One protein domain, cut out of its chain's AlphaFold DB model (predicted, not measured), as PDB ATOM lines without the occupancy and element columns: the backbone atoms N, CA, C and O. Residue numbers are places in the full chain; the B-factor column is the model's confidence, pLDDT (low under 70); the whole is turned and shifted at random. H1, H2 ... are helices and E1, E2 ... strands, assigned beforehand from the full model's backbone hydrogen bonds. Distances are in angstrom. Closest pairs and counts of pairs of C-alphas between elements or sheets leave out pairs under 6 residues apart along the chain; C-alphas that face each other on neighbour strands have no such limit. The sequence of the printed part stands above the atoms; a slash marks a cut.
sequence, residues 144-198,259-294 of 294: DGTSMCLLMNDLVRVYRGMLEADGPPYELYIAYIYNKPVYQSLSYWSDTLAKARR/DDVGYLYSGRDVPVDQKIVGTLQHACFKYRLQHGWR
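AT A GLANCE: This is residues 144 to 198 and 259 to 294 of the 294 residues of an uncharacterized protein of Gibberella nygamai (UniProt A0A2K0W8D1). A two-stranded hairpin, E1 and E2, is loosely framed by an open arc of three helices, H1, H2 and H3, with the long link 266 to 281 in the middle. The 91 printed residues, mixed in class, run H1 H2 H3 E1 E2, with an antiparallel sheet. The outline is flat, 57 by 37 by 20 A, and only just loose, close to extended, with radius of gyration of the C-alphas 18.3 A.

HOW THE PARTS SIT: E1, residues 260 to 265, and E2, residues 282 to 288, are antiparallel at 147 degrees; N 261 and O 287 are 3.0 A apart, within hydrogen-bond range. H1, residues 145 to 159, H2, residues 171 to 178, and H3, residues 182 to 193, touch no helix; each has every O i to N i+4 pair within hydrogen-bond range.

IN THESE COORDINATES: E2 spans 19.0 A and ends at C-alpha 288 (22.789, 52.990, 19.069). H1 spans 21.5 A from C-alpha 145 (38.743, 35.246, 29.199).

THE WHOLE: Residues 199 to 258 are not printed; C-alphas 198 and 259 are 10.7 A apart. Links H1 to H2 and E1 to E2 are long. Residues 283 to 285 and 291 to 294 have pLDDT under 70.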
ATOM      1  N   ASP A 144      43.028  37.605  29.827       88.00
ATOM      2  CA  ASP A 144      41.617  37.797  29.503       88.00
ATOM      3  C   ASP A 144      40.867  36.446  29.510       88.00
ATOM      4  O   ASP A 144      41.444  35.388  29.779       88.00
ATOM      5  N   GLY A 145      39.564  36.464  29.201       84.94
ATOM      6  CA  GLY A 145      38.743  35.246  29.199       84.94
ATOM      7  C   GLY A 145      39.257  34.156  28.249       84.94
ATOM      8  O   GLY A 145      39.266  32.980  28.603       84.94
ATOM      9  N   THR A 146      39.749  34.528  27.064       88.75
ATOM     10  CA  THR A 146      40.321  33.564  26.111       88.75
ATOM     11  C   THR A 146      41.648  32.994  26.604       88.75
ATOM     12  O   THR A 146      41.876  31.792  26.478       88.75
ATOM     13  N   SER A 147      42.501  33.819  27.209       90.25
ATOM     14  CA  SER A 147      43.762  33.389  27.820       90.25
ATOM     15  C   SER A 147      43.536  32.351  28.907       90.25
ATOM     16  O   SER A 147      44.281  31.378  28.972       90.25
ATOM     17  N   MET A 148      42.482  32.504  29.712       88.06
ATOM     18  CA  MET A 148      42.116  31.491  30.701       88.06
ATOM     19  C   MET A 148      41.814  30.143  30.033       88.06
ATOM     20  O   MET A 148      42.346  29.118  30.449       88.06
ATOM     21  N   CYS A 149      41.022  30.125  28.955       86.81
ATOM     22  CA  CYS A 149      40.744  28.889  28.217       86.81
ATOM     23  C   CYS A 149      42.015  28.239  27.646       86.81
ATOM     24  O   CYS A 149      42.150  27.017  27.706       86.81
ATOM     25  N   LEU A 150      42.941  29.045  27.114       90.06
ATOM     26  CA  LEU A 150      44.226  28.567  26.596       90.06
ATOM     27  C   LEU A 150      45.067  27.930  27.708       90.06
ATOM     28  O   LEU A 150      45.455  26.770  27.581       90.06
ATOM     29  N   LEU A 151      45.250  28.636  28.829       87.69
ATOM     30  CA  LEU A 151      46.009  28.149  29.984       87.69
ATOM     31  C   LEU A 151      45.434  26.845  30.549       87.69
ATOM     32  O   LEU A 151      46.184  25.924  30.861       87.69
ATOM     33  N   MET A 152      44.106  26.732  30.650       84.62
ATOM     34  CA  MET A 152      43.463  25.508  31.140       84.62
ATOM     35  C   MET A 152      43.650  24.331  30.174       84.62
ATOM     36  O   MET A 152      43.915  23.209  30.606       84.62
ATOM     37  N   ASN A 153      43.549  24.567  28.865       85.75
ATOM     38  CA  ASN A 153      43.817  23.533  27.865       85.75
ATOM     39  C   ASN A 153      45.289  23.086  27.896       85.75
ATOM     40  O   ASN A 153      45.562  21.886  27.822       85.75
ATOM     41  N   ASP A 154      46.224  24.020  28.055       87.06
ATOM     42  CA  ASP A 154      47.648  23.705  28.158       87.06
ATOM     43  C   ASP A 154      47.952  22.926  29.439       87.06
ATOM     44  O   ASP A 154      48.651  21.917  29.375       87.06
ATOM     45  N   LEU A 155      47.334  23.281  30.570       83.88
ATOM     46  CA  LEU A 155      47.443  22.525  31.820       83.88
ATOM     47  C   LEU A 155      47.004  21.061  31.643       83.88
ATOM     48  O   LEU A 155      47.716  20.142  32.048       83.88
ATOM     49  N   VAL A 156      45.866  20.823  30.981       82.50
ATOM     50  CA  VAL A 156      45.375  19.463  30.687       82.50
ATOM     51  C   VAL A 156      46.331  18.703  29.765       82.50
ATOM     52  O   VAL A 156      46.550  17.503  29.948       82.50
ATOM     53  N   ARG A 157      46.906  19.374  28.764       82.00
ATOM     54  CA  ARG A 157      47.863  18.763  27.831       82.00
ATOM     55  C   ARG A 157      49.176  18.417  28.517       82.00
ATOM     56  O   ARG A 157      49.654  17.302  28.333       82.00
ATOM     57  N   VAL A 158      49.715  19.318  29.337       83.25
ATOM     58  CA  VAL A 158      50.914  19.076  30.153       83.25
ATOM     59  C   VAL A 158      50.690  17.891  31.076       83.25
ATOM     60  O   VAL A 158      51.513  16.980  31.095       83.25
ATOM     61  N   TYR A 159      49.547  17.846  31.764       78.25
ATOM     62  CA  TYR A 159      49.198  16.739  32.654       78.25
ATOM     63  C   TYR A 159      49.184  15.379  31.938       78.25
ATOM     64  O   TYR A 159      49.544  14.355  32.510       78.25
ATOM     65  N   ARG A 160      48.807  15.359  30.656       83.06
ATOM     66  CA  ARG A 160      48.799  14.150  29.817       83.06
ATOM     67  C   ARG A 160      50.124  13.887  29.095       83.06
ATOM     68  O   ARG A 160      50.200  12.930  28.332       83.06
ATOM     69  N   GLY A 161      51.142  14.729  29.281       83.06
ATOM     70  CA  GLY A 161      52.409  14.637  28.550       83.06
ATOM     71  C   GLY A 161      52.301  14.975  27.057       83.06
ATOM     72  O   GLY A 161      53.145  14.546  26.278       83.06
ATOM     73  N   MET A 162      51.270  15.726  26.653       87.38
ATOM     74  CA  MET A 162      50.939  16.048  25.255       87.38
ATOM     75  C   MET A 162      51.195  17.518  24.883       87.38
ATOM     76  O   MET A 162      50.734  17.969  23.836       87.38
ATOM     77  N   LEU A 163      51.842  18.312  25.743       85.06
ATOM     78  CA  LEU A 163      52.213  19.679  25.371       85.06
ATOM     79  C   LEU A 163      53.488  19.645  24.519       85.06
ATOM     80  O   LEU A 163      54.537  19.202  24.987       85.06
ATOM     81  N   GLU A 164      53.374  20.095  23.272       79.50
ATOM     82  CA  GLU A 164      54.434  19.979  22.261       79.50
ATOM     83  C   GLU A 164      55.309  21.234  22.152       79.50
ATOM     84  O   GLU A 164      56.507  21.123  21.898       79.50
ATOM     85  N   ALA A 165      54.728  22.424  22.339       82.06
ATOM     86  CA  ALA A 165      55.418  23.703  22.193       82.06
ATOM     87  C   ALA A 165      54.781  24.793  23.062       82.06
ATOM     88  O   ALA A 165      53.594  24.721  23.392       82.06
ATOM     89  N   ASP A 166      55.579  25.812  23.378       82.50
ATOM     90  CA  ASP A 166      55.118  27.017  24.061       82.50
ATOM     91  C   ASP A 166      54.217  27.868  23.155       82.50
ATOM     92  O   ASP A 166      54.305  27.834  21.922       82.50
ATOM     93  N   GLY A 167      53.348  28.659  23.786       86.12
ATOM     94  CA  GLY A 167      52.511  29.629  23.091       86.12
ATOM     95  C   GLY A 167      53.311  30.794  22.480       86.12
ATOM     96  O   GLY A 167      54.435  31.083  22.899       86.12
ATOM     97  N   PRO A 168      52.733  31.500  21.495       91.38
ATOM     98  CA  PRO A 168      53.332  32.697  20.907       91.38
ATOM     99  C   PRO A 168      53.529  33.804  21.962       91.38
ATOM    100  O   PRO A 168      52.658  34.006  22.816       91.38
ATOM    101  N   PRO A 169      54.638  34.566  21.908       90.12
ATOM    102  CA  PRO A 169      54.929  35.564  22.925       90.12
ATOM    103  C   PRO A 169      54.034  36.803  22.777       90.12
ATOM    104  O   PRO A 169      53.806  37.313  21.676       90.12
ATOM    105  N   TYR A 170      53.574  37.339  23.912       90.31
ATOM    106  CA  TYR A 170      52.727  38.539  23.977       90.31
ATOM    107  C   TYR A 170      53.385  39.783  23.352       90.31
ATOM    108  O   TYR A 170      52.702  40.694  22.883       90.31
ATOM    109  N   GLU A 171      54.718  39.806  23.258       89.38
ATOM    110  CA  GLU A 171      55.474  40.877  22.601       89.38
ATOM    111  C   GLU A 171      55.062  41.108  21.138       89.38
ATOM    112  O   GLU A 171      55.101  42.246  20.673       89.38
ATOM    113  N   LEU A 172      54.618  40.065  20.422       91.31
ATOM    114  CA  LEU A 172      54.154  40.182  19.036       91.31
ATOM    115  C   LEU A 172      52.888  41.033  18.949       91.31
ATOM    116  O   LEU A 172      52.743  41.855  18.044       91.31
ATOM    117  N   TYR A 173      51.993  40.870  19.921       91.31
ATOM    118  CA  TYR A 173      50.783  41.671  20.028       91.31
ATOM    119  C   TYR A 173      51.096  43.125  20.388       91.31
ATOM    120  O   TYR A 173      50.570  44.051  19.767       91.31
ATOM    121  N   ILE A 174      52.015  43.340  21.334       90.56
ATOM    122  CA  ILE A 174      52.488  44.683  21.682       90.56
ATOM    123  C   ILE A 174      53.108  45.364  20.458       90.56
ATOM    124  O   ILE A 174      52.710  46.474  20.104       90.56
ATOM    125  N   ALA A 175      54.017  44.690  19.754       91.06
ATOM    126  CA  ALA A 175      54.621  45.208  18.531       91.06
ATOM    127  C   ALA A 175      53.564  45.546  17.468       91.06
ATOM    128  O   ALA A 175      53.671  46.572  16.796       91.06
ATOM    129  N   TYR A 176      52.520  44.727  17.331       90.81
ATOM    130  CA  TYR A 176      51.409  45.008  16.429       90.81
ATOM    131  C   TYR A 176      50.669  46.306  16.797       90.81
ATOM    132  O   TYR A 176      50.480  47.153  15.924       90.81
ATOM    133  N   ILE A 177      50.296  46.495  18.069       89.12
ATOM    134  CA  ILE A 177      49.579  47.699  18.531       89.12
ATOM    135  C   ILE A 177      50.429  48.958  18.344       89.12
ATOM    136  O   ILE A 177      49.932  49.958  17.828       89.12
ATOM    137  N   TYR A 178      51.710  48.912  18.717       89.06
ATOM    138  CA  TYR A 178      52.609  50.069  18.611       89.06
ATOM    139  C   TYR A 178      52.823  50.541  17.167       89.06
ATOM    140  O   TYR A 178      53.152  51.704  16.945       89.06
ATOM    141  N   ASN A 179      52.615  49.664  16.182       89.44
ATOM    142  CA  ASN A 179      52.721  49.998  14.764       89.44
ATOM    143  C   ASN A 179      51.411  50.530  14.155       89.44
ATOM    144  O   ASN A 179      51.355  50.775  12.946       89.44
ATOM    145  N   LYS A 180      50.343  50.712  14.944       87.94
ATOM    146  CA  LYS A 180      49.079  51.274  14.454       87.94
ATOM    147  C   LYS A 180      49.045  52.802  14.535       87.94
ATOM    148  O   LYS A 180      49.575  53.393  15.475       87.94
ATOM    149  N   PRO A 181      48.390  53.467  13.567       88.06
ATOM    150  CA  PRO A 181      48.260  54.917  13.561       88.06
ATOM    151  C   PRO A 181      47.316  55.390  14.676       88.06
ATOM    152  O   PRO A 181      46.101  55.452  14.499       88.06
ATOM    153  N   VAL A 182      47.893  55.793  15.811       87.81
ATOM    154  CA  VAL A 182      47.163  56.300  16.989       87.81
ATOM    155  C   VAL A 182      46.203  57.444  16.634       87.81
ATOM    156  O   VAL A 182      45.097  57.511  17.164       87.81
ATOM    157  N   TYR A 183      46.588  58.320  15.700       90.69
ATOM    158  CA  TYR A 183      45.773  59.472  15.307       90.69
ATOM    159  C   TYR A 183      44.422  59.077  14.686       90.69
ATOM    160  O   TYR A 183      43.433  59.769  14.910       90.69
ATOM    161  N   GLN A 184      44.361  57.968  13.937       89.38
ATOM    162  CA  GLN A 184      43.119  57.513  13.303       89.38
ATOM    163  C   GLN A 184      42.137  57.018  14.358       89.38
ATOM    164  O   GLN A 184      40.971  57.406  14.353       89.38
ATOM    165  N   SER A 185      42.629  56.211  15.302       87.00
ATOM    166  CA  SER A 185      41.833  55.727  16.428       87.00
ATOM    167  C   SER A 185      41.341  56.880  17.298       87.00
ATOM    168  O   SER A 185      40.167  56.909  17.650       87.00
ATOM    169  N   LEU A 186      42.209  57.850  17.611       90.44
ATOM    170  CA  LEU A 186      41.823  59.032  18.381       90.44
ATOM    171  C   LEU A 186      40.746  59.846  17.664       90.44
ATOM    172  O   LEU A 186      39.728  60.137  18.279       90.44
ATOM    173  N   SER A 187      40.924  60.152  16.375       92.88
ATOM    174  CA  SER A 187      39.925  60.895  15.594       92.88
ATOM    175  C   SER A 187      38.578  60.175  15.598       92.88
ATOM    176  O   SER A 187      37.563  60.772  15.944       92.88
ATOM    177  N   TYR A 188      38.577  58.872  15.301       89.44
ATOM    178  CA  TYR A 188      37.360  58.066  15.284       89.44
ATOM    179  C   TYR A 188      36.621  58.102  16.627       89.44
ATOM    180  O   TYR A 188      35.412  58.337  16.663       89.44
ATOM    181  N   TRP A 189      37.331  57.889  17.741       88.50
ATOM    182  CA  TRP A 189      36.710  57.880  19.066       88.50
ATOM    183  C   TRP A 189      36.280  59.272  19.523       88.50
ATOM    184  O   TRP A 189      35.209  59.396  20.115       88.50
ATOM    185  N   SER A 190      37.052  60.317  19.211       90.75
ATOM    186  CA  SER A 190      36.661  61.705  19.464       90.75
ATOM    187  C   SER A 190      35.355  62.048  18.752       90.75
ATOM    188  O   SER A 190      34.439  62.550  19.399       90.75
ATOM    189  N   ASP A 191      35.218  61.699  17.473       90.38
ATOM    190  CA  ASP A 191      34.003  61.971  16.697       90.38
ATOM    191  C   ASP A 191      32.812  61.125  17.180       90.38
ATOM    192  O   ASP A 191      31.703  61.630  17.375       90.38
ATOM    193  N   THR A 192      33.048  59.837  17.452       86.44
ATOM    194  CA  THR A 192      32.022  58.886  17.920       86.44
ATOM    195  C   THR A 192      31.454  59.276  19.290       86.44
ATOM    196  O   THR A 192      30.257  59.091  19.565       86.44
ATOM    197  N   LEU A 193      32.304  59.826  20.161       86.62
ATOM    198  CA  LEU A 193      31.961  60.209  21.529       86.62
ATOM    199  C   LEU A 193      31.651  61.702  21.687       86.62
ATOM    200  O   LEU A 193      31.179  62.091  22.752       86.62
ATOM    201  N   ALA A 194      31.802  62.526  20.644       88.06
ATOM    202  CA  ALA A 194      31.556  63.972  20.706       88.06
ATOM    203  C   ALA A 194      30.150  64.336  21.218       88.06
ATOM    204  O   ALA A 194      29.956  65.378  21.838       88.06
ATOM    205  N   LYS A 195      29.160  63.471  20.957       82.00
ATOM    206  CA  LYS A 195      27.761  63.628  21.394       82.00
ATOM    207  C   LYS A 195      27.339  62.597  22.442       82.00
ATOM    208  O   LYS A 195      26.141  62.369  22.615       82.00
ATOM    209  N   ALA A 196      28.291  61.916  23.082       81.88
ATOM    210  CA  ALA A 196      27.972  60.982  24.152       81.88
ATOM    211  C   ALA A 196      27.292  61.738  25.302       81.88
ATOM    212  O   ALA A 196      27.758  62.792  25.735       81.88
ATOM    213  N   ARG A 197      26.166  61.205  25.776       76.81
ATOM    214  CA  ARG A 197      25.452  61.728  26.941       76.81
ATOM    215  C   ARG A 197      25.761  60.853  28.143       76.81
ATOM    216  O   ARG A 197      26.044  59.664  27.993       76.81
ATOM    217  N   ARG A 198      25.707  61.446  29.334       74.06
ATOM    218  CA  ARG A 198      25.663  60.656  30.565       74.06
ATOM    219  C   ARG A 198      24.368  59.847  30.534       74.06
ATOM    220  O   ARG A 198      23.334  60.410  30.201       74.06
ATOM    221  N   ASP A 259      20.394  55.593  24.597       76.19
ATOM    222  CA  ASP A 259      20.312  54.612  23.498       76.19
ATOM    223  C   ASP A 259      21.665  53.973  23.147       76.19
ATOM    224  O   ASP A 259      21.738  53.102  22.278       76.19
ATOM    225  N   ASP A 260      22.741  54.454  23.774       77.94
ATOM    226  CA  ASP A 260      24.116  54.094  23.458       77.94
ATOM    227  C   ASP A 260      24.630  53.037  24.460       77.94
ATOM    228  O   ASP A 260      24.735  53.315  25.655       77.94
ATOM    229  N   VAL A 261      24.977  51.834  23.983       77.81
ATOM    230  CA  VAL A 261      25.439  50.714  24.832       77.81
ATOM    231  C   VAL A 261      26.829  50.238  24.424       77.81
ATOM    232  O   VAL A 261      27.127  50.102  23.234       77.81
ATOM    233  N   GLY A 262      27.674  50.006  25.433       77.12
ATOM    234  CA  GLY A 262      29.042  49.514  25.301       77.12
ATOM    235  C   GLY A 262      29.143  47.993  25.431       77.12
ATOM    236  O   GLY A 262      28.555  47.420  26.344       77.12
ATOM    237  N   TYR A 263      29.948  47.349  24.580       75.62
ATOM    238  CA  TYR A 263      30.338  45.941  24.749       75.62
ATOM    239  C   TYR A 263      31.851  45.750  24.751       75.62
ATOM    240  O   TYR A 263      32.608  46.569  24.225       75.62
ATOM    241  N   LEU A 264      32.263  44.638  25.360       76.75
ATOM    242  CA  LEU A 264      33.636  44.154  25.370       76.75
ATOM    243  C   LEU A 264      33.948  43.408  24.080       76.75
ATOM    244  O   LEU A 264      33.096  42.716  23.519       76.75
ATOM    245  N   TYR A 265      35.197  43.525  23.649       78.94
ATOM    246  CA  TYR A 265      35.678  42.906  22.433       78.94
ATOM    247  C   TYR A 265      36.975  42.152  22.671       78.94
ATOM    248  O   TYR A 265      37.856  42.662  23.357       78.94
ATOM    249  N   SER A 266      37.108  40.956  22.093       81.50
ATOM    250  CA  SER A 266      38.238  40.062  22.373       81.50
ATOM    251  C   SER A 266      39.597  40.641  21.975       81.50
ATOM    252  O   SER A 266      40.596  40.274  22.579       81.50
ATOM    253  N   GLY A 267      39.644  41.508  20.955       84.25
ATOM    254  CA  GLY A 267      40.880  42.094  20.425       84.25
ATOM    255  C   GLY A 267      41.827  41.088  19.762       84.25
ATOM    256  O   GLY A 267      43.021  41.363  19.641       84.25
ATOM    257  N   ARG A 268      41.301  39.916  19.370       87.00
ATOM    258  CA  ARG A 268      42.025  38.770  18.773       87.00
ATOM    259  C   ARG A 268      41.750  38.575  17.276       87.00
ATOM    260  O   ARG A 268      42.148  37.575  16.688       87.00
ATOM    261  N   ASP A 269      41.069  39.526  16.657       85.69
ATOM    262  CA  ASP A 269      40.813  39.658  15.212       85.69
ATOM    263  C   ASP A 269      41.960  40.329  14.444       85.69
ATOM    264  O   ASP A 269      41.826  40.753  13.298       85.69
ATOM    265  N   VAL A 270      43.102  40.455  15.097       88.00
ATOM    266  CA  VAL A 270      44.306  41.075  14.569       88.00
ATOM    267  C   VAL A 270      45.192  40.011  13.902       88.00
ATOM    268  O   VAL A 270      45.109  38.839  14.264       88.00
ATOM    269  N   PRO A 271      46.071  40.378  12.950       90.75
ATOM    270  CA  PRO A 271      46.985  39.456  12.269       90.75
ATOM    271  C   PRO A 271      48.167  39.027  13.164       90.75
ATOM    272  O   PRO A 271      49.326  39.107  12.765       90.75
ATOM    273  N   VAL A 272      47.876  38.591  14.390       89.75
ATOM    274  CA  VAL A 272      48.798  37.869  15.272       89.75
ATOM    275  C   VAL A 272      48.132  36.572  15.728       89.75
ATOM    276  O   VAL A 272      46.918  36.416  15.621       89.75
ATOM    277  N   ASP A 273      48.923  35.617  16.208       90.31
ATOM    278  CA  ASP A 273      48.405  34.311  16.614       90.31
ATOM    279  C   ASP A 273      47.373  34.444  17.754       90.31
ATOM    280  O   ASP A 273      47.599  35.103  18.771       90.31
ATOM    281  N   GLN A 274      46.218  33.800  17.590       89.56
ATOM    282  CA  GLN A 274      45.122  33.845  18.557       89.56
ATOM    283  C   GLN A 274      45.414  33.070  19.848       89.56
ATOM    284  O   GLN A 274      44.676  33.230  20.821       89.56
ATOM    285  N   LYS A 275      46.483  32.264  19.878       90.75
ATOM    286  CA  LYS A 275      46.954  31.504  21.045       90.75
ATOM    287  C   LYS A 275      47.831  32.320  21.999       90.75
ATOM    288  O   LYS A 275      48.360  31.765  22.955       90.75
ATOM    289  N   ILE A 276      47.999  33.623  21.764       92.25
ATOM    290  CA  ILE A 276      48.723  34.502  22.690       92.25
ATOM    291  C   ILE A 276      47.986  34.559  24.039       92.25
ATOM    292  O   ILE A 276      46.798  34.878  24.097       92.25
ATOM    293  N   VAL A 277      48.696  34.300  25.133       91.00
ATOM    294  CA  VAL A 277      48.208  34.542  26.499       91.00
ATOM    295  C   VAL A 277      48.523  35.990  26.880       91.00
ATOM    296  O   VAL A 277      49.660  36.436  26.734       91.00
ATOM    297  N   GLY A 278      47.512  36.734  27.324       89.38
ATOM    298  CA  GLY A 278      47.634  38.153  27.650       89.38
ATOM    299  C   GLY A 278      46.281  38.854  27.763       89.38
ATOM    300  O   GLY A 278      45.235  38.290  27.444       89.38
ATOM    301  N   THR A 279      46.296  40.123  28.156       88.81
ATOM    302  CA  THR A 279      45.097  40.974  28.143       88.81
ATOM    303  C   THR A 279      44.930  41.617  26.768       88.81
ATOM    304  O   THR A 279      45.471  42.691  26.513       88.81
ATOM    305  N   LEU A 280      44.198  40.955  25.867       88.12
ATOM    306  CA  LEU A 280      43.953  41.461  24.507       88.12
ATOM    307  C   LEU A 280      42.588  42.145  24.385       88.12
ATOM    308  O   LEU A 280      42.318  42.834  23.403       88.12
ATOM    309  N   GLN A 281      41.733  41.969  25.391       76.88
ATOM    310  CA  GLN A 281      40.392  42.519  25.403       76.88
ATOM    311  C   GLN A 281      40.422  44.052  25.456       76.88
ATOM    312  O   GLN A 281      40.885  44.643  26.432       76.88
ATOM    313  N   HIS A 282      39.861  44.691  24.430       71.06
ATOM    314  CA  HIS A 282      39.683  46.142  24.382       71.06
ATOM    315  C   HIS A 282      38.261  46.515  24.785       71.06
ATOM    316  O   HIS A 282      37.295  45.809  24.470       71.06
ATOM    317  N   ALA A 283      38.127  47.637  25.487       59.09
ATOM    318  CA  ALA A 283      36.827  48.179  25.846       59.09
ATOM    319  C   ALA A 283      36.261  49.087  24.743       59.09
ATOM    320  O   ALA A 283      36.983  49.876  24.135       59.09
ATOM    321  N   CYS A 284      34.933  48.999  24.625       61.22
ATOM    322  CA  CYS A 284      33.991  49.836  23.887       61.22
ATOM    323  C   CYS A 284      33.854  49.560  22.386       61.22
ATOM    324  O   CYS A 284      34.604  50.058  21.561       61.22
ATOM    325  N   PHE A 285      32.764  48.871  22.045       62.38
ATOM    326  CA  PHE A 285      31.978  49.110  20.832       62.38
ATOM    327  C   PHE A 285      30.690  49.815  21.232       62.38
ATOM    328  O   PHE A 285      30.067  49.408  22.209       62.38
ATOM    329  N   LYS A 286      30.294  50.851  20.490       71.56
ATOM    330  CA  LYS A 286      29.076  51.624  20.743       71.56
ATOM    331  C   LYS A 286      27.980  51.199  19.770       71.56
ATOM    332  O   LYS A 286      28.120  51.419  18.570       71.56
ATOM    333  N   TYR A 287      26.877  50.665  20.285       71.81
ATOM    334  CA  TYR A 287      25.642  50.493  19.513       71.81
ATOM    335  C   TYR A 287      24.657  51.591  19.870       71.81
ATOM    336  O   TYR A 287      24.564  51.953  21.037       71.81
ATOM    337  N   ARG A 288      23.916  52.080  18.874       76.81
ATOM    338  CA  ARG A 288      22.789  52.990  19.069       76.81
ATOM    339  C   ARG A 288      21.501  52.304  18.655       76.81
ATOM    340  O   ARG A 288      21.366  51.914  17.495       76.81
ATOM    341  N   LEU A 289      20.551  52.202  19.575       76.00
ATOM    342  CA  LEU A 289      19.199  51.764  19.239       76.00
ATOM    343  C   LEU A 289      18.493  52.860  18.426       76.00
ATOM    344  O   LEU A 289      18.455  54.022  18.827       76.00
ATOM    345  N   GLN A 290      17.953  52.511  17.255       75.56
ATOM    346  CA  GLN A 290      17.189  53.460  16.442       75.56
ATOM    347  C   GLN A 290      15.790  53.685  17.034       75.56
ATOM    348  O   GLN A 290      15.154  52.760  17.547       75.56
ATOM    349  N   HIS A 291      15.294  54.920  16.941       62.00
ATOM    350  CA  HIS A 291      13.925  55.258  17.329       62.00
ATOM    351  C   HIS A 291      12.914  54.514  16.439       62.00
ATOM    352  O   HIS A 291      13.075  54.472  15.222       62.00
ATOM    353  N   GLY A 292      11.872  53.934  17.047       61.34
ATOM    354  CA  GLY A 292      10.799  53.214  16.342       61.34
ATOM    355  C   GLY A 292      10.823  51.689  16.481       61.34
ATOM    356  O   GLY A 292       9.835  51.046  16.145       61.34
ATOM    357  N   TRP A 293      11.888  51.108  17.041       51.84
ATOM    358  CA  TRP A 293      11.895  49.706  17.474       51.84
ATOM    359  C   TRP A 293      11.119  49.577  18.795       51.84
ATOM    360  O   TRP A 293      11.682  49.817  19.876       51.84
ATOM    361  N   ARG A 294       9.815  49.295  18.676       43.94
ATOM    362  CA  ARG A 294       8.920  48.884  19.767       43.94
ATOM    363  C   ARG A 294       8.800  47.371  19.802       43.94
ATOM    364  O   ARG A 294       8.665  46.785  18.707       43.94
TER     365      ARG A 294